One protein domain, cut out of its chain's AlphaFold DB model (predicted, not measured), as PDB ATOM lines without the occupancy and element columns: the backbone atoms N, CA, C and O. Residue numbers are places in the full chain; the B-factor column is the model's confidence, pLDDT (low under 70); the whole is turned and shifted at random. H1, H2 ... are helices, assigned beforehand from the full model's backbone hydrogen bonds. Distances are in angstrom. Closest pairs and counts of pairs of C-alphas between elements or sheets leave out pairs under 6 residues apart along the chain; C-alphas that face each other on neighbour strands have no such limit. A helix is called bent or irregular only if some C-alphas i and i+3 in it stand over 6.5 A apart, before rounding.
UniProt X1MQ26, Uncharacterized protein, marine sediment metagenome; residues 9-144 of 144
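AT A GLANCE: This is residues 9 to 144 of the 144 residues of an uncharacterized protein of marine sediment metagenome (UniProt X1MQ26). Three long helices pack round a fourth, H5, which runs through the middle: H4 crosses it on one side, and H7 and H8 cross it on the other. Before this core, the short helices H1, H2 and H3 make a loose arc that starts against H5, swings away from it and comes back by a loop to the beginning of H4, leaving an open gap between H2 and H3 and the core; short H6 packs on H4 near its first residues. The printed part has 136 residues with eight named helices, H1 to H8 in order, and no named strand; the class is all helix. It is compact, with a radius of gyration of the C-alphas of 14.9 A and spans of 44 by 33 by 28 A.

HOW THE PARTS SIT: H1, residues 9 to 13, touches residues 67 to 71 of H5, residues 62 to 81, the closest C-alphas being those of Arg 12 and Phe 70, 6.6 A apart. H2, residues 17 to 20, and H3, residues 22 to 26, only just touch and only at the corner, with 3 pairs of C-alphas within 8 A, the closest those of Leu 18 and Asp 24 at 5.5 A. H2 and H5 are apart, and so are H3 and H5. H4, residues 35 to 54, touches H5 with residues 44 to 53 at a steep tilt of 46 degrees, opposite ways; the closest C-alphas, of Ala 45 and Val 73, are 5.7 A apart. H5 is the hub, touching five helices; it is irregular, C-alphas 67 and 70 being 7.4 A apart, and has a kink of 46 degrees near residue 70. H6, residues 88 to 92, touches residues 36 to 41 of H4, with the C-alphas of Met 37 and Leu 92 closest at 5.7 A. H7, residues 101 to 117, touches H5 at a steep tilt of 59 degrees, opposite ways, with the C-alphas of Ala 76 and Cys 107 closest at 5.8 A. H8, residues 128 to 142, touches residues 71 to 79 of H5 at a steep tilt of 39 degrees, the same way, with the C-alphas of Thr 79 and Leu 138 closest at 6.9 A. H7 and H8 form a helical hairpin at a steep tilt of 44 degrees, and the C-alphas of Tyr 115 and Phe 130 are their closest, 6.8 A apart. In H1, H3, H4, H6 and H8 every O i to N i+4 pair is within hydrogen-bond range, against 14 of 16 in H5 and 11 of 13 in H7, while H2 is too short for such a pair.

IN THESE COORDINATES: H1 begins at C-alpha 9, (43.645, -34.550, 31.719). H4 is 29.4 A from first to last C-alpha and begins at C-alpha 35, (56.014, -19.499, 16.897). H5 is 28.2 A long, H7 24.0 A and H8 21.0 A; H8 ends at C-alpha 142, (57.538, -46.749, 20.269).

THE WHOLE: The two C-alphas farthest apart, those of Thr 31 and Pro 58, are 45.1 A apart. The printed part has no cut, and no link between named helices is long. The mean pLDDT of the printed part is 92.2, with residues 18 and 144 under 70.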
ATOM      1  N   ASP A   9      44.519 -34.582  30.547       92.00
ATOM      2  CA  ASP A   9      43.645 -34.550  31.719       92.00
ATOM      3  C   ASP A   9      43.491 -33.121  32.259       92.00
ATOM      4  O   ASP A   9      42.372 -32.617  32.380       92.00
ATOM      5  N   ASN A  10      44.602 -32.400  32.459       88.94
ATOM      6  CA  ASN A  10      44.569 -30.994  32.869       88.94
ATOM      7  C   ASN A  10      43.911 -30.115  31.802       88.94
ATOM      8  O   ASN A  10      43.085 -29.260  32.129       88.94
ATOM      9  N   ALA A  11      44.217 -30.347  30.520       88.50
ATOM     10  CA  ALA A  11      43.573 -29.632  29.419       88.50
ATOM     11  C   ALA A  11      42.046 -29.841  29.409       88.50
ATOM     12  O   ALA A  11      41.295 -28.910  29.109       88.50
ATOM     13  N   ARG A  12      41.583 -31.048  29.770       90.19
ATOM     14  CA  ARG A  12      40.163 -31.408  29.846       90.19
ATOM     15  C   ARG A  12      39.467 -30.874  31.096       90.19
ATOM     16  O   ARG A  12      38.283 -30.525  31.027       90.19
ATOM     17  N   ALA A  13      40.158 -30.859  32.232       87.19
ATOM     18  CA  ALA A  13      39.587 -30.522  33.528       87.19
ATOM     19  C   ALA A  13      39.660 -29.021  33.844       87.19
ATOM     20  O   ALA A  13      38.734 -28.480  34.448       87.19
ATOM     21  N   ARG A  14      40.774 -28.358  33.505       83.31
ATOM     22  CA  ARG A  14      41.145 -27.035  34.038       83.31
ATOM     23  C   ARG A  14      41.913 -26.190  33.005       83.31
ATOM     24  O   ARG A  14      43.048 -25.794  33.252       83.31
ATOM     25  N   PRO A  15      41.310 -25.833  31.859       75.31
ATOM     26  CA  PRO A  15      42.021 -25.120  30.791       75.31
ATOM     27  C   PRO A  15      42.560 -23.741  31.212       75.31
ATOM     28  O   PRO A  15      43.548 -23.269  30.659       75.31
ATOM     29  N   THR A  16      41.939 -23.090  32.202       77.50
ATOM     30  CA  THR A  16      42.313 -21.740  32.654       77.50
ATOM     31  C   THR A  16      43.353 -21.719  33.771       77.50
ATOM     32  O   THR A  16      43.881 -20.650  34.063       77.50
ATOM     33  N   SER A  17      43.672 -22.849  34.420       71.25
ATOM     34  CA  SER A  17      44.614 -22.845  35.554       71.25
ATOM     35  C   SER A  17      46.049 -22.529  35.140       71.25
ATOM     36  O   SER A  17      46.793 -21.986  35.946       71.25
ATOM     37  N   LEU A  18      46.409 -22.805  33.884       66.31
ATOM     38  CA  LEU A  18      47.744 -22.561  33.340       66.31
ATOM     39  C   LEU A  18      48.107 -21.065  33.266       66.31
ATOM     40  O   LEU A  18      49.262 -20.696  33.419       66.31
ATOM     41  N   LEU A  19      47.122 -20.193  33.048       70.62
ATOM     42  CA  LEU A  19      47.360 -18.753  32.884       70.62
ATOM     43  C   LEU A  19      47.434 -18.002  34.221       70.62
ATOM     44  O   LEU A  19      47.536 -16.782  34.230       70.62
ATOM     45  N   LYS A  20      47.326 -18.711  35.351       76.56
ATOM     46  CA  LYS A  20      47.209 -18.081  36.674       76.56
ATOM     47  C   LYS A  20      48.546 -17.835  37.366       76.56
ATOM     48  O   LYS A  20      48.569 -17.083  38.332       76.56
ATOM     49  N   LYS A  21      49.619 -18.506  36.942       79.12
ATOM     50  CA  LYS A  21      50.936 -18.424  37.583       79.12
ATOM     51  C   LYS A  21      52.017 -18.249  36.522       79.12
ATOM     52  O   LYS A  21      52.068 -19.035  35.578       79.12
ATOM     53  N   ASP A  22      52.912 -17.285  36.719       78.69
ATOM     54  CA  ASP A  22      53.994 -16.986  35.768       78.69
ATOM     55  C   ASP A  22      54.882 -18.199  35.437       78.69
ATOM     56  O   ASP A  22      55.194 -18.395  34.260       78.69
ATOM     57  N   PRO A  23      55.245 -19.083  36.394       82.44
ATOM     58  CA  PRO A  23      55.987 -20.298  36.063       82.44
ATOM     59  C   PRO A  23      55.227 -21.231  35.111       82.44
ATOM     60  O   PRO A  23      55.829 -21.791  34.198       82.44
ATOM     61  N   ASP A  24      53.910 -21.380  35.281       79.88
ATOM     62  CA  ASP A  24      53.085 -22.237  34.421       79.88
ATOM     63  C   ASP A  24      52.904 -21.637  33.023       79.88
ATOM     64  O   ASP A  24      52.934 -22.362  32.026       79.88
ATOM     65  N   TYR A  25      52.795 -20.309  32.943       84.75
ATOM     66  CA  TYR A  25      52.763 -19.581  31.679       84.75
ATOM     67  C   TYR A  25      54.073 -19.759  30.902       84.75
ATOM     68  O   TYR A  25      54.055 -20.175  29.741       84.75
ATOM     69  N   ASN A  26      55.212 -19.542  31.568       88.25
ATOM     70  CA  ASN A  26      56.541 -19.605  30.959       88.25
ATOM     71  C   ASN A  26      56.920 -21.007  30.458       88.25
ATOM     72  O   ASN A  26      57.748 -21.127  29.558       88.25
ATOM     73  N   ARG A  27      56.295 -22.079  30.970       86.56
ATOM     74  CA  ARG A  27      56.463 -23.449  30.438       86.56
ATOM     75  C   ARG A  27      55.946 -23.604  29.007       86.56
ATOM     76  O   ARG A  27      56.404 -24.494  28.295       86.56
ATOM     77  N   ILE A  28      54.972 -22.788  28.604       86.00
ATOM     78  CA  ILE A  28      54.365 -22.849  27.269       86.00
ATOM     79  C   ILE A  28      54.786 -21.662  26.420       86.00
ATOM     80  O   ILE A  28      55.076 -21.860  25.248       86.00
ATOM     81  N   PHE A  29      54.805 -20.463  26.998       88.12
ATOM     82  CA  PHE A  29      55.048 -19.212  26.296       88.12
ATOM     83  C   PHE A  29      56.360 -18.601  26.765       88.12
ATOM     84  O   PHE A  29      56.434 -17.963  27.810       88.12
ATOM     85  N   ASN A  30      57.411 -18.808  25.982       89.56
ATOM     86  CA  ASN A  30      58.705 -18.177  26.193       89.56
ATOM     87  C   ASN A  30      59.442 -18.032  24.853       89.56
ATOM     88  O   ASN A  30      59.060 -18.632  23.848       89.56
ATOM     89  N   THR A  31      60.515 -17.245  24.844       90.44
ATOM     90  CA  THR A  31      61.283 -16.913  23.634       90.44
ATOM     91  C   THR A  31      62.098 -18.075  23.063       90.44
ATOM     92  O   THR A  31      62.530 -17.998  21.917       90.44
ATOM     93  N   SER A  32      62.293 -19.160  23.819       90.25
ATOM     94  CA  SER A  32      62.988 -20.363  23.338       90.25
ATOM     95  C   SER A  32      62.093 -21.274  22.489       90.25
ATOM     96  O   SER A  32      62.588 -22.166  21.804       90.25
ATOM     97  N   ILE A  33      60.775 -21.045  22.510       90.94
ATOM     98  CA  ILE A  33      59.788 -21.826  21.768       90.94
ATOM     99  C   ILE A  33      59.407 -21.074  20.483       90.94
ATOM    100  O   ILE A  33      58.782 -20.012  20.559       90.94
ATOM    101  N   PRO A  34      59.706 -21.622  19.290       92.00
ATOM    102  CA  PRO A  34      59.380 -20.966  18.027       92.00
ATOM    103  C   PRO A  34      57.873 -20.830  17.821       92.00
ATOM    104  O   PRO A  34      57.108 -21.741  18.142       92.00
ATOM    105  N   ILE A  35      57.437 -19.737  17.188       91.88
ATOM    106  CA  ILE A  35      56.014 -19.499  16.897       91.88
ATOM    107  C   ILE A  35      55.382 -20.627  16.055       91.88
ATOM    108  O   ILE A  35      54.220 -20.992  16.241       91.88
ATOM    109  N   GLU A  36      56.172 -21.247  15.173       93.69
ATOM    110  CA  GLU A  36      55.755 -22.387  14.351       93.69
ATOM    111  C   GLU A  36      55.331 -23.603  15.194       93.69
ATOM    112  O   GLU A  36      54.441 -24.359  14.796       93.69
ATOM    113  N   MET A  37      55.881 -23.767  16.400       94.06
ATOM    114  CA  MET A  37      55.512 -24.858  17.307       94.06
ATOM    115  C   MET A  37      54.015 -24.793  17.649       94.06
ATOM    116  O   MET A  37      53.310 -25.808  17.594       94.06
ATOM    117  N   TYR A  38      53.487 -23.595  17.917       93.31
ATOM    118  CA  TYR A  38      52.063 -23.414  18.210       93.31
ATOM    119  C   TYR A  38      51.190 -23.678  16.983       93.31
ATOM    120  O   TYR A  38      50.100 -24.243  17.120       93.31
ATOM    121  N   TYR A  39      51.670 -23.339  15.781       94.50
ATOM    122  CA  TYR A  39      50.996 -23.696  14.533       94.50
ATOM    123  C   TYR A  39      50.891 -25.219  14.378       94.50
ATOM    124  O   TYR A  39      49.791 -25.734  14.158       94.50
ATOM    125  N   LYS A  40      51.993 -25.958  14.579       95.69
ATOM    126  CA  LYS A  40      52.007 -27.432  14.538       95.69
ATOM    127  C   LYS A  40      51.041 -28.030  15.561       95.69
ATOM    128  O   LYS A  40      50.182 -28.829  15.187       95.69
ATOM    129  N   CYS A  41      51.104 -27.587  16.819       95.31
ATOM    130  CA  CYS A  41      50.183 -28.030  17.871       95.31
ATOM    131  C   CYS A  41      48.716 -27.795  17.488       95.31
ATOM    132  O   CYS A  41      47.877 -28.683  17.652       95.31
ATOM    133  N   THR A  42      48.411 -26.613  16.950       95.25
ATOM    134  CA  THR A  42      47.053 -26.242  16.533       95.25
ATOM    135  C   THR A  42      46.573 -27.110  15.374       95.25
ATOM    136  O   THR A  42      45.440 -27.588  15.401       95.25
ATOM    137  N   LYS A  43      47.424 -27.373  14.376       97.12
ATOM    138  CA  LYS A  43      47.082 -28.240  13.241       97.12
ATOM    139  C   LYS A  43      46.833 -29.683  13.668       97.12
ATOM    140  O   LYS A  43      45.825 -30.249  13.253       97.12
ATOM    141  N   ILE A  44      47.678 -30.248  14.532       97.31
ATOM    142  CA  ILE A  44      47.478 -31.596  15.091       97.31
ATOM    143  C   ILE A  44      46.135 -31.668  15.827       97.31
ATOM    144  O   ILE A  44      45.318 -32.552  15.561       97.31
ATOM    145  N   ALA A  45      45.874 -30.699  16.713       96.88
ATOM    146  CA  ALA A  45      44.629 -30.642  17.467       96.88
ATOM    147  C   ALA A  45      43.405 -30.514  16.551       96.88
ATOM    148  O   ALA A  45      42.397 -31.188  16.773       96.88
ATOM    149  N   LEU A  46      43.486 -29.677  15.514       97.00
ATOM    150  CA  LEU A  46      42.416 -29.484  14.542       97.00
ATOM    151  C   LEU A  46      42.116 -30.777  13.776       97.00
ATOM    152  O   LEU A  46      40.963 -31.198  13.753       97.00
ATOM    153  N   LEU A  47      43.132 -31.439  13.217       97.62
ATOM    154  CA  LEU A  47      42.957 -32.673  12.443       97.62
ATOM    155  C   LEU A  47      42.322 -33.791  13.271       97.62
ATOM    156  O   LEU A  47      41.338 -34.389  12.841       97.62
ATOM    157  N   ALA A  48      42.817 -34.019  14.491       97.12
ATOM    158  CA  ALA A  48      42.233 -35.005  15.397       97.12
ATOM    159  C   ALA A  48      40.782 -34.657  15.780       97.12
ATOM    160  O   ALA A  48      39.930 -35.539  15.882       97.12
ATOM    161  N   THR A  49      40.478 -33.367  15.958       95.69
ATOM    162  CA  THR A  49      39.116 -32.906  16.268       95.69
ATOM    163  C   THR A  49      38.164 -33.142  15.098       95.69
ATOM    164  O   THR A  49      37.068 -33.659  15.298       95.69
ATOM    165  N   GLU A  50      38.569 -32.782  13.881       96.19
ATOM    166  CA  GLU A  50      37.763 -32.994  12.676       96.19
ATOM    167  C   GLU A  50      37.569 -34.484  12.384       96.19
ATOM    168  O   GLU A  50      36.470 -34.906  12.029       96.19
ATOM    169  N   PHE A  51      38.597 -35.301  12.612       96.81
ATOM    170  CA  PHE A  51      38.478 -36.754  12.566       96.81
ATOM    171  C   PHE A  51      37.415 -37.269  13.548       96.81
ATOM    172  O   PHE A  51      36.489 -37.960  13.130       96.81
ATOM    173  N   LEU A  52      37.468 -36.878  14.827       95.56
ATOM    174  CA  LEU A  52      36.466 -37.299  15.817       95.56
ATOM    175  C   LEU A  52      35.046 -36.840  15.463       95.56
ATOM    176  O   LEU A  52      34.095 -37.592  15.668       95.56
ATOM    177  N   LYS A  53      34.886 -35.636  14.897       93.25
ATOM    178  CA  LYS A  53      33.584 -35.156  14.408       93.25
ATOM    179  C   LYS A  53      33.025 -36.050  13.302       93.25
ATOM    180  O   LYS A  53      31.831 -36.333  13.322       93.25
ATOM    181  N   LYS A  54      33.869 -36.519  12.376       93.50
ATOM    182  CA  LYS A  54      33.479 -37.465  11.312       93.50
ATOM    183  C   LYS A  54      33.131 -38.854  11.851       93.50
ATOM    184  O   LYS A  54      32.340 -39.554  11.236       93.50
ATOM    185  N   MET A  55      33.687 -39.234  13.003       90.62
ATOM    186  CA  MET A  55      33.375 -40.493  13.696       90.62
ATOM    187  C   MET A  55      32.103 -40.417  14.559       90.62
ATOM    188  O   MET A  55      31.711 -41.409  15.179       90.62
ATOM    189  N   ARG A  56      31.438 -39.257  14.626       89.44
ATOM    190  CA  ARG A  56      30.141 -39.121  15.299       89.44
ATOM    191  C   ARG A  56      29.108 -40.015  14.611       89.44
ATOM    192  O   ARG A  56      29.095 -40.042  13.393       89.44
ATOM    193  N   LYS A  57      28.244 -40.673  15.403       77.88
ATOM    194  CA  LYS A  57      27.061 -41.484  15.016       77.88
ATOM    195  C   LYS A  57      27.102 -42.125  13.602       77.88
ATOM    196  O   LYS A  57      26.956 -41.411  12.615       77.88
ATOM    197  N   PRO A  58      27.133 -43.466  13.486       75.38
ATOM    198  CA  PRO A  58      26.796 -44.443  14.527       75.38
ATOM    199  C   PRO A  58      27.950 -44.798  15.478       75.38
ATOM    200  O   PRO A  58      27.691 -45.398  16.512       75.38
ATOM    201  N   SER A  59      29.190 -44.403  15.178       81.81
ATOM    202  CA  SER A  59      30.370 -44.976  15.847       81.81
ATOM    203  C   SER A  59      30.672 -44.409  17.238       81.81
ATOM    204  O   SER A  59      30.994 -45.173  18.138       81.81
ATOM    205  N   LEU A  60      30.591 -43.085  17.434       89.38
ATOM    206  CA  LEU A  60      30.884 -42.446  18.725       89.38
ATOM    207  C   LEU A  60      29.761 -41.524  19.203       89.38
ATOM    208  O   LEU A  60      29.175 -40.753  18.426       89.38
ATOM    209  N   HIS A  61      29.509 -41.557  20.515       92.94
ATOM    210  CA  HIS A  61      28.607 -40.628  21.181       92.94
ATOM    211  C   HIS A  61      29.292 -39.259  21.388       92.94
ATOM    212  O   HIS A  61      30.481 -39.201  21.712       92.94
ATOM    213  N   PRO A  62      28.574 -38.123  21.255       92.31
ATOM    214  CA  PRO A  62      29.162 -36.791  21.437       92.31
ATOM    215  C   PRO A  62      29.846 -36.565  22.795       92.31
ATOM    216  O   PRO A  62      30.852 -35.860  22.863       92.31
ATOM    217  N   LYS A  63      29.320 -37.172  23.869       93.25
ATOM    218  CA  LYS A  63      29.926 -37.121  25.213       93.25
ATOM    219  C   LYS A  63      31.341 -37.708  25.202       93.25
ATOM    220  O   LYS A  63      32.267 -37.067  25.690       93.25
ATOM    221  N   ASP A  64      31.507 -38.874  24.586       95.12
ATOM    222  CA  ASP A  64      32.790 -39.577  24.554       95.12
ATOM    223  C   ASP A  64      33.802 -38.833  23.693       95.12
ATOM    224  O   ASP A  64      34.946 -38.676  24.104       95.12
ATOM    225  N   ILE A  65      33.365 -38.260  22.564       94.88
ATOM    226  CA  ILE A  65      34.205 -37.380  21.739       94.88
ATOM    227  C   ILE A  65      34.804 -36.250  22.589       94.88
ATOM    228  O   ILE A  65      36.010 -36.008  22.529       94.88
ATOM    229  N   ASN A  66      33.992 -35.577  23.410       93.62
ATOM    230  CA  ASN A  66      34.474 -34.498  24.277       93.62
ATOM    231  C   ASN A  66      35.440 -34.987  25.367       93.62
ATOM    232  O   ASN A  66      36.335 -34.245  25.774       93.62
ATOM    233  N   ASN A  67      35.274 -36.218  25.837       95.62
ATOM    234  CA  ASN A  67      36.105 -36.821  26.873       95.62
ATOM    235  C   ASN A  67      37.467 -37.289  26.338       95.62
ATOM    236  O   ASN A  67      38.505 -37.023  26.947       95.62
ATOM    237  N   ILE A  68      37.496 -37.896  25.152       96.81
ATOM    238  CA  ILE A  68      38.721 -38.477  24.592       96.81
ATOM    239  C   ILE A  68      39.519 -37.506  23.718       96.81
ATOM    240  O   ILE A  68      40.681 -37.777  23.433       96.81
ATOM    241  N   ARG A  69      38.948 -36.369  23.288       96.88
ATOM    242  CA  ARG A  69      39.585 -35.443  22.329       96.88
ATOM    243  C   ARG A  69      41.022 -35.076  22.695       96.88
ATOM    244  O   ARG A  69      41.910 -35.188  21.855       96.88
ATOM    245  N   PHE A  70      41.258 -34.627  23.926       96.75
ATOM    246  CA  PHE A  70      42.602 -34.231  24.354       96.75
ATOM    247  C   PHE A  70      43.537 -35.443  24.458       96.75
ATOM    248  O   PHE A  70      44.692 -35.363  24.056       96.75
ATOM    249  N   HIS A  71      43.030 -36.588  24.903       97.88
ATOM    250  CA  HIS A  71      43.797 -37.830  24.991       97.88
ATOM    251  C   HIS A  71      44.234 -38.325  23.609       97.88
ATOM    252  O   HIS A  71      45.402 -38.654  23.426       97.88
ATOM    253  N   LEU A  72      43.348 -38.267  22.608       98.00
ATOM    254  CA  LEU A  72      43.684 -38.595  21.223       98.00
ATOM    255  C   LEU A  72      44.750 -37.654  20.658       98.00
ATOM    256  O   LEU A  72      45.688 -38.112  20.015       98.00
ATOM    257  N   VAL A  73      44.623 -36.347  20.897       98.00
ATOM    258  CA  VAL A  73      45.607 -35.357  20.433       98.00
ATOM    259  C   VAL A  73      46.983 -35.624  21.048       98.00
ATOM    260  O   VAL A  73      47.980 -35.591  20.329       98.00
ATOM    261  N   MET A  74      47.038 -35.918  22.351       97.81
ATOM    262  CA  MET A  74      48.276 -36.280  23.047       97.81
ATOM    263  C   MET A  74      48.878 -37.548  22.433       97.81
ATOM    264  O   MET A  74      49.994 -37.499  21.915       97.81
ATOM    265  N   TYR A  75      48.097 -38.628  22.376       97.81
ATOM    266  CA  TYR A  75      48.549 -39.933  21.899       97.81
ATOM    267  C   TYR A  75      49.035 -39.883  20.447       97.81
ATOM    268  O   TYR A  75      50.120 -40.370  20.137       97.81
ATOM    269  N   ALA A  76      48.282 -39.228  19.556       97.38
ATOM    270  CA  ALA A  76      48.652 -39.069  18.153       97.38
ATOM    271  C   ALA A  76      49.943 -38.255  17.987       97.38
ATOM    272  O   ALA A  76      50.801 -38.637  17.194       97.38
ATOM    273  N   SER A  77      50.103 -37.161  18.746       97.00
ATOM    274  CA  SER A  77      51.314 -36.333  18.687       97.00
ATOM    275  C   SER A  77      52.565 -37.079  19.152       97.00
ATOM    276  O   SER A  77      53.620 -36.957  18.536       97.00
ATOM    277  N   ALA A  78      52.433 -37.890  20.199       96.94
ATOM    278  CA  ALA A  78      53.521 -38.673  20.756       96.94
ATOM    279  C   ALA A  78      53.880 -39.867  19.853       96.94
ATOM    280  O   ALA A  78      55.056 -40.120  19.589       96.94
ATOM    281  N   THR A  79      52.862 -40.524  19.283       96.75
ATOM    282  CA  THR A  79      53.028 -41.628  18.325       96.75
ATOM    283  C   THR A  79      53.742 -41.155  17.062       96.75
ATOM    284  O   THR A  79      54.711 -41.773  16.638       96.75
ATOM    285  N   ILE A  80      53.317 -40.035  16.463       96.19
ATOM    286  CA  ILE A  80      53.932 -39.564  15.213       96.19
ATOM    287  C   ILE A  80      55.336 -38.989  15.412       96.19
ATOM    288  O   ILE A  80      56.172 -39.089  14.520       96.19
ATOM    289  N   ALA A  81      55.604 -38.403  16.582       95.81
ATOM    290  CA  ALA A  81      56.944 -37.965  16.959       95.81
ATOM    291  C   ALA A  81      57.863 -39.138  17.340       95.81
ATOM    292  O   ALA A  81      59.063 -38.931  17.502       95.81
ATOM    293  N   ASN A  82      57.308 -40.344  17.505       95.75
ATOM    294  CA  ASN A  82      57.982 -41.519  18.047       95.75
ATOM    295  C   ASN A  82      58.685 -41.238  19.392       95.75
ATOM    296  O   ASN A  82      59.852 -41.579  19.600       95.75
ATOM    297  N   LYS A  83      57.998 -40.520  20.293       95.62
ATOM    298  CA  LYS A  83      58.518 -40.105  21.607       95.62
ATOM    299  C   LYS A  83      57.407 -40.107  22.651       95.62
ATOM    300  O   LYS A  83      56.356 -39.521  22.429       95.62
ATOM    301  N   LEU A  84      57.686 -40.665  23.833       92.75
ATOM    302  CA  LEU A  84      56.765 -40.637  24.983       92.75
ATOM    303  C   LEU A  84      56.452 -39.214  25.474       92.75
ATOM    304  O   LEU A  84      55.369 -38.952  25.991       92.75
ATOM    305  N   ALA A  85      57.422 -38.311  25.342       93.38
ATOM    306  CA  ALA A  85      57.297 -36.902  25.690       93.38
ATOM    307  C   ALA A  85      58.024 -36.058  24.630       93.38
ATOM    308  O   ALA A  85      59.221 -35.801  24.775       93.38
ATOM    309  N   PRO A  86      57.342 -35.684  23.531       94.56
ATOM    310  CA  PRO A  86      57.945 -34.903  22.456       94.56
ATOM    311  C   PRO A  86      58.414 -33.527  22.942       94.56
ATOM    312  O   PRO A  86      57.664 -32.794  23.587       94.56
ATOM    313  N   THR A  87      59.640 -33.151  22.590       94.19
ATOM    314  CA  THR A  87      60.163 -31.797  22.808       94.19
ATOM    315  C   THR A  87      59.609 -30.820  21.756       94.19
ATOM    316  O   THR A  87      59.089 -31.258  20.724       94.19
ATOM    317  N   PRO A  88      59.752 -29.488  21.933       93.25
ATOM    318  CA  PRO A  88      59.399 -28.524  20.887       93.25
ATOM    319  C   PRO A  88      60.016 -28.848  19.519       93.25
ATOM    320  O   PRO A  88      59.336 -28.762  18.499       93.25
ATOM    321  N   ASN A  89      61.281 -29.282  19.497       93.69
ATOM    322  CA  ASN A  89      61.986 -29.638  18.265       93.69
ATOM    323  C   ASN A  89      61.425 -30.907  17.614       93.69
ATOM    324  O   ASN A  89      61.360 -30.978  16.387       93.69
ATOM    325  N   ASP A  90      60.994 -31.888  18.408       95.56
ATOM    326  CA  ASP A  90      60.335 -33.087  17.881       95.56
ATOM    327  C   ASP A  90      58.992 -32.719  17.239       95.56
ATOM    328  O   ASP A  90      58.694 -33.154  16.129       95.56
ATOM    329  N   ILE A  91      58.217 -31.841  17.889       95.44
ATOM    330  CA  ILE A  91      56.919 -31.365  17.385       95.44
ATOM    331  C   ILE A  91      57.077 -30.590  16.069       95.44
ATOM    332  O   ILE A  91      56.266 -30.752  15.156       95.44
ATOM    333  N   LEU A  92      58.118 -29.764  15.942       95.50
ATOM    334  CA  LEU A  92      58.398 -29.016  14.711       95.50
ATOM    335  C   LEU A  92      58.677 -29.939  13.518       95.50
ATOM    336  O   LEU A  92      58.230 -29.660  12.404       95.50
ATOM    337  N   LYS A  93      59.342 -31.072  13.767       96.06
ATOM    338  CA  LYS A  93      59.653 -32.088  12.753       96.06
ATOM    339  C   LYS A  93      58.444 -32.924  12.331       96.06
ATOM    340  O   LYS A  93      58.539 -33.651  11.346       96.06
ATOM    341  N   ILE A  94      57.306 -32.821  13.023       95.94
ATOM    342  CA  ILE A  94      56.095 -33.558  12.650       95.94
ATOM    343  C   ILE A  94      55.618 -33.107  11.265       95.94
ATOM    344  O   ILE A  94      55.264 -31.942  11.030       95.94
ATOM    345  N   GLU A  95      55.542 -34.070  10.352       95.19
ATOM    346  CA  GLU A  95      54.903 -33.918   9.051       95.19
ATOM    347  C   GLU A  95      53.384 -34.034   9.200       95.19
ATOM    348  O   GLU A  95      52.829 -35.117   9.375       95.19
ATOM    349  N   ILE A  96      52.690 -32.898   9.117       94.94
ATOM    350  CA  ILE A  96      51.239 -32.816   9.344       94.94
ATOM    351  C   ILE A  96      50.436 -33.687   8.361       94.94
ATOM    352  O   ILE A  96      49.391 -34.214   8.728       94.94
ATOM    353  N   SER A  97      50.935 -33.880   7.137       94.44
ATOM    354  CA  SER A  97      50.321 -34.742   6.116       94.44
ATOM    355  C   SER A  97      50.209 -36.209   6.541       94.44
ATOM    356  O   SER A  97      49.319 -36.901   6.057       94.44
ATOM    357  N   LYS A  98      51.065 -36.677   7.459       95.19
ATOM    358  CA  LYS A  98      51.040 -38.050   7.981       95.19
ATOM    359  C   LYS A  98      49.940 -38.280   9.030       95.19
ATOM    360  O   LYS A  98      49.634 -39.428   9.336       95.19
ATOM    361  N   LEU A  99      49.307 -37.225   9.563       95.81
ATOM    362  CA  LEU A  99      48.143 -37.333  10.459       95.81
ATOM    363  C   LEU A  99      46.836 -37.516   9.669       95.81
ATOM    364  O   LEU A  99      45.881 -36.751   9.826       95.81
ATOM    365  N   ASP A 100      46.799 -38.519   8.798       96.00
ATOM    366  CA  ASP A 100      45.608 -38.841   8.017       96.00
ATOM    367  C   ASP A 100      44.552 -39.612   8.839       96.00
ATOM    368  O   ASP A 100      44.746 -39.986  10.001       96.00
ATOM    369  N   THR A 101      43.389 -39.861   8.228       95.50
ATOM    370  CA  THR A 101      42.289 -40.616   8.852       95.50
ATOM    371  C   THR A 101      42.719 -42.018   9.294       95.50
ATOM    372  O   THR A 101      42.242 -42.513  10.315       95.50
ATOM    373  N   THR A 102      43.607 -42.673   8.543       96.38
ATOM    374  CA  THR A 102      44.071 -44.031   8.844       96.38
ATOM    375  C   THR A 102      44.934 -44.029  10.098       96.38
ATOM    376  O   THR A 102      44.703 -44.834  11.003       96.38
ATOM    377  N   PHE A 103      45.884 -43.098  10.187       97.25
ATOM    378  CA  PHE A 103      46.741 -42.901  11.348       97.25
ATOM    379  C   PHE A 103      45.927 -42.548  12.597       97.25
ATOM    380  O   PHE A 103      46.068 -43.187  13.642       97.25
ATOM    381  N   LEU A 104      45.014 -41.581  12.483       97.75
ATOM    382  CA  LEU A 104      44.178 -41.151  13.604       97.75
ATOM    383  C   LEU A 104      43.238 -42.262  14.081       97.75
ATOM    384  O   LEU A 104      43.027 -42.403  15.285       97.75
ATOM    385  N   ARG A 105      42.733 -43.107  13.174       96.56
ATOM    386  CA  ARG A 105      41.946 -44.289  13.545       96.56
ATOM    387  C   ARG A 105      42.777 -45.316  14.310       96.56
ATOM    388  O   ARG A 105      42.280 -45.842  15.299       96.56
ATOM    389  N   LYS A 106      44.030 -45.564  13.909       96.56
ATOM    390  CA  LYS A 106      44.945 -46.440  14.666       96.56
ATOM    391  C   LYS A 106      45.196 -45.903  16.077       96.56
ATOM    392  O   LYS A 106      45.170 -46.673  17.024       96.56
ATOM    393  N   CYS A 107      45.372 -44.588  16.220       97.44
ATOM    394  CA  CYS A 107      45.540 -43.943  17.525       97.44
ATOM    395  C   CYS A 107      44.258 -43.965  18.374       97.44
ATOM    396  O   CYS A 107      44.330 -44.025  19.597       97.44
ATOM    397  N   LEU A 108      43.081 -43.910  17.745       97.50
ATOM    398  CA  LEU A 108      41.798 -43.887  18.447       97.50
ATOM    399  C   LEU A 108      41.503 -45.192  19.189       97.50
ATOM    400  O   LEU A 108      40.945 -45.127  20.277       97.50
ATOM    401  N   VAL A 109      41.866 -46.347  18.624       95.94
ATOM    402  CA  VAL A 109      41.586 -47.667  19.218       95.94
ATOM    403  C   VAL A 109      42.102 -47.776  20.662       95.94
ATOM    404  O   VAL A 109      41.266 -47.889  21.560       95.94
ATOM    405  N   PRO A 110      43.414 -47.637  20.947       97.06
ATOM    406  CA  PRO A 110      43.917 -47.744  22.317       97.06
ATOM    407  C   PRO A 110      43.370 -46.642  23.229       97.06
ATOM    408  O   PRO A 110      43.155 -46.877  24.419       97.06
ATOM    409  N   VAL A 111      43.108 -45.445  22.690       97.62
ATOM    410  CA  VAL A 111      42.523 -44.331  23.449       97.62
ATOM    411  C   VAL A 111      41.113 -44.668  23.923       97.62
ATOM    412  O   VAL A 111      40.800 -44.478  25.098       97.62
ATOM    413  N   PHE A 112      40.271 -45.175  23.028       96.69
ATOM    414  CA  PHE A 112      38.883 -45.483  23.338       96.69
ATOM    415  C   PHE A 112      38.749 -46.727  24.221       96.69
ATOM    416  O   PHE A 112      37.969 -46.706  25.166       96.69
ATOM    417  N   GLU A 113      39.542 -47.772  23.976       96.50
ATOM    418  CA  GLU A 113      39.573 -48.971  24.826       96.50
ATOM    419  C   GLU A 113      39.968 -48.634  26.266       96.50
ATOM    420  O   GLU A 113      39.300 -49.056  27.207       96.50
ATOM    421  N   THR A 114      41.015 -47.821  26.443       97.44
ATOM    422  CA  THR A 114      41.463 -47.404  27.779       97.44
ATOM    423  C   THR A 114      40.394 -46.552  28.464       97.44
ATOM    424  O   THR A 114      40.042 -46.813  29.611       97.44
ATOM    425  N   TYR A 115      39.807 -45.590  27.746       97.50
ATOM    426  CA  TYR A 115      38.694 -44.783  28.250       97.50
ATOM    427  C   TYR A 115      37.512 -45.643  28.716       97.50
ATOM    428  O   TYR A 115      37.005 -45.443  29.817       97.50
ATOM    429  N   ALA A 116      37.093 -46.614  27.899       96.06
ATOM    430  CA  ALA A 116      35.993 -47.513  28.221       96.06
ATOM    431  C   ALA A 116      36.318 -48.415  29.422       96.06
ATOM    432  O   ALA A 116      35.459 -48.612  30.278       96.06
ATOM    433  N   SER A 117      37.559 -48.907  29.531       96.81
ATOM    434  CA  SER A 117      37.996 -49.743  30.660       96.81
ATOM    435  C   SER A 117      37.981 -49.013  32.006       96.81
ATOM    436  O   SER A 117      37.753 -49.638  33.035       96.81
ATOM    437  N   LEU A 118      38.141 -47.686  31.990       96.50
ATOM    438  CA  LEU A 118      38.068 -46.820  33.171       96.50
ATOM    439  C   LEU A 118      36.634 -46.356  33.486       96.50
ATOM    440  O   LEU A 118      36.437 -45.457  34.297       96.50
ATOM    441  N   GLY A 119      35.625 -46.933  32.827       95.19
ATOM    442  CA  GLY A 119      34.206 -46.625  33.032       95.19
ATOM    443  C   GLY A 119      33.578 -45.742  31.952       95.19
ATOM    444  O   GLY A 119      32.354 -45.643  31.889       95.19
ATOM    445  N   GLY A 120      34.369 -45.139  31.058       95.12
ATOM    446  CA  GLY A 120      33.841 -44.406  29.905       95.12
ATOM    447  C   GLY A 120      33.037 -43.158  30.283       95.12
ATOM    448  O   GLY A 120      31.971 -42.894  29.718       95.12
ATOM    449  N   ASP A 121      33.523 -42.377  31.249       95.19
ATOM    450  CA  ASP A 121      32.826 -41.190  31.732       95.19
ATOM    451  C   ASP A 121      33.711 -39.938  31.885       95.19
ATOM    452  O   ASP A 121      34.882 -39.882  31.512       95.19
ATOM    453  N   ASP A 122      33.097 -38.857  32.367       93.94
ATOM    454  CA  ASP A 122      33.776 -37.573  32.552       93.94
ATOM    455  C   ASP A 122      34.840 -37.612  33.663       93.94
ATOM    456  O   ASP A 122      35.804 -36.850  33.585       93.94
ATOM    457  N   GLN A 123      34.699 -38.489  34.664       93.69
ATOM    458  CA  GLN A 123      35.680 -38.628  35.741       93.69
ATOM    459  C   GLN A 123      36.928 -39.344  35.228       93.69
ATOM    460  O   GLN A 123      38.030 -38.817  35.392       93.69
ATOM    461  N   ALA A 124      36.752 -40.453  34.505       94.25
ATOM    462  CA  ALA A 124      37.834 -41.166  33.832       94.25
ATOM    463  C   ALA A 124      38.637 -40.232  32.913       94.25
ATOM    464  O   ALA A 124      39.864 -40.195  32.950       94.25
ATOM    465  N   ALA A 125      37.941 -39.392  32.140       93.75
ATOM    466  CA  ALA A 125      38.558 -38.442  31.216       93.75
ATOM    467  C   ALA A 125      39.322 -37.282  31.878       93.75
ATOM    468  O   ALA A 125      40.038 -36.553  31.194       93.75
ATOM    469  N   LYS A 126      39.137 -37.044  33.176       93.06
ATOM    470  CA  LYS A 126      39.839 -35.995  33.933       93.06
ATOM    471  C   LYS A 126      40.883 -36.568  34.888       93.06
ATOM    472  O   LYS A 126      41.613 -35.793  35.501       93.06
ATOM    473  N   GLY A 127      40.911 -37.889  35.053       92.56
ATOM    474  CA  GLY A 127      41.810 -38.580  35.962       92.56
ATOM    475  C   GLY A 127      43.206 -38.780  35.362       92.56
ATOM    476  O   GLY A 127      43.332 -39.031  34.161       92.56
ATOM    477  N   PRO A 128      44.267 -38.735  36.187       93.75
ATOM    478  CA  PRO A 128      45.635 -38.978  35.729       93.75
ATOM    479  C   PRO A 128      45.873 -40.437  35.309       93.75
ATOM    480  O   PRO A 128      46.756 -40.701  34.493       93.75
ATOM    481  N   GLU A 129      45.078 -41.381  35.823       96.12
ATOM    482  CA  GLU A 129      45.168 -42.814  35.507       96.12
ATOM    483  C   GLU A 129      45.002 -43.085  34.005       96.12
ATOM    484  O   GLU A 129      45.768 -43.848  33.417       96.12
ATOM    485  N   PHE A 130      44.086 -42.371  33.339       96.94
ATOM    486  CA  PHE A 130      43.908 -42.493  31.894       96.94
ATOM    487  C   PHE A 130      45.183 -42.106  31.133       96.94
ATOM    488  O   PHE A 130      45.589 -42.780  30.186       96.94
ATOM    489  N   VAL A 131      45.872 -41.054  31.575       96.25
ATOM    490  CA  VAL A 131      47.133 -40.611  30.966       96.25
ATOM    491  C   VAL A 131      48.246 -41.632  31.188       96.25
ATOM    492  O   VAL A 131      49.024 -41.887  30.267       96.25
ATOM    493  N   GLN A 132      48.323 -42.221  32.382       96.00
ATOM    494  CA  GLN A 132      49.332 -43.224  32.734       96.00
ATOM    495  C   GLN A 132      49.204 -44.475  31.858       96.00
ATOM    496  O   GLN A 132      50.159 -44.822  31.162       96.00
ATOM    497  N   LEU A 133      48.007 -45.063  31.779       96.56
ATOM    498  CA  LEU A 133      47.749 -46.248  30.955       96.56
ATOM    499  C   LEU A 133      47.997 -45.988  29.463       96.56
ATOM    500  O   LEU A 133      48.532 -46.838  28.748       96.56
ATOM    501  N   LEU A 134      47.661 -44.790  28.972       96.56
ATOM    502  CA  LEU A 134      47.978 -44.425  27.593       96.56
ATOM    503  C   LEU A 134      49.479 -44.307  27.346       96.56
ATOM    504  O   LEU A 134      49.930 -44.710  26.277       96.56
ATOM    505  N   LYS A 135      50.259 -43.790  28.299       95.44
ATOM    506  CA  LYS A 135      51.722 -43.733  28.170       95.44
ATOM    507  C   LYS A 135      52.360 -45.122  28.188       95.44
ATOM    508  O   LYS A 135      53.329 -45.339  27.466       95.44
ATOM    509  N   GLU A 136      51.809 -46.063  28.946       95.44
ATOM    510  CA  GLU A 136      52.244 -47.465  28.925       95.44
ATOM    511  C   GLU A 136      51.973 -48.117  27.566       95.44
ATOM    512  O   GLU A 136      52.881 -48.691  26.962       95.44
ATOM    513  N   LYS A 137      50.759 -47.947  27.023       94.62
ATOM    514  CA  LYS A 137      50.428 -48.410  25.665       94.62
ATOM    515  C   LYS A 137      51.325 -47.757  24.617       94.62
ATOM    516  O   LYS A 137      51.855 -48.444  23.748       94.62
ATOM    517  N   LEU A 138      51.560 -46.453  24.728       93.38
ATOM    518  CA  LEU A 138      52.434 -45.710  23.825       93.38
ATOM    519  C   LEU A 138      53.875 -46.251  23.841       93.38
ATOM    520  O   LEU A 138      54.484 -46.373  22.783       93.38
ATOM    521  N   ARG A 139      54.407 -46.622  25.013       93.12
ATOM    522  CA  ARG A 139      55.749 -47.217  25.140       93.12
ATOM    523  C   ARG A 139      55.871 -48.491  24.308       93.12
ATOM    524  O   ARG A 139      56.813 -48.619  23.539       93.12
ATOM    525  N   SER A 140      54.861 -49.361  24.370       89.31
ATOM    526  CA  SER A 140      54.840 -50.596  23.576       89.31
ATOM    527  C   SER A 140      54.802 -50.373  22.058       89.31
ATOM    528  O   SER A 140      55.209 -51.256  21.315       89.31
ATOM    529  N   VAL A 141      54.330 -49.208  21.597       88.06
ATOM    530  CA  VAL A 141      54.289 -48.836  20.172       88.06
ATOM    531  C   VAL A 141      55.602 -48.201  19.708       88.06
ATOM    532  O   VAL A 141      55.970 -48.368  18.554       88.06
ATOM    533  N   ILE A 142      56.283 -47.457  20.583       86.12
ATOM    534  CA  ILE A 142      57.538 -46.749  20.269       86.12
ATOM    535  C   ILE A 142      58.751 -47.686  20.319       86.12
ATOM    536  O   ILE A 142      59.708 -47.481  19.577       86.12
ATOM    537  N   ASP A 143      58.720 -48.690  21.200       76.19
ATOM    538  CA  ASP A 143      59.807 -49.664  21.365       76.19
ATOM    539  C   ASP A 143      59.774 -50.798  20.305       76.19
ATOM    540  O   ASP A 143      60.594 -51.715  20.371       76.19
ATOM    541  N   GLN A 144      58.838 -50.749  19.344       56.84
ATOM    542  CA  GLN A 144      58.714 -51.661  18.190       56.84
ATOM    543  C   GLN A 144      59.315 -51.051  16.921       56.84
ATOM    544  O   GLN A 144      59.940 -51.821  16.156       56.84
TER     545      GLN A 144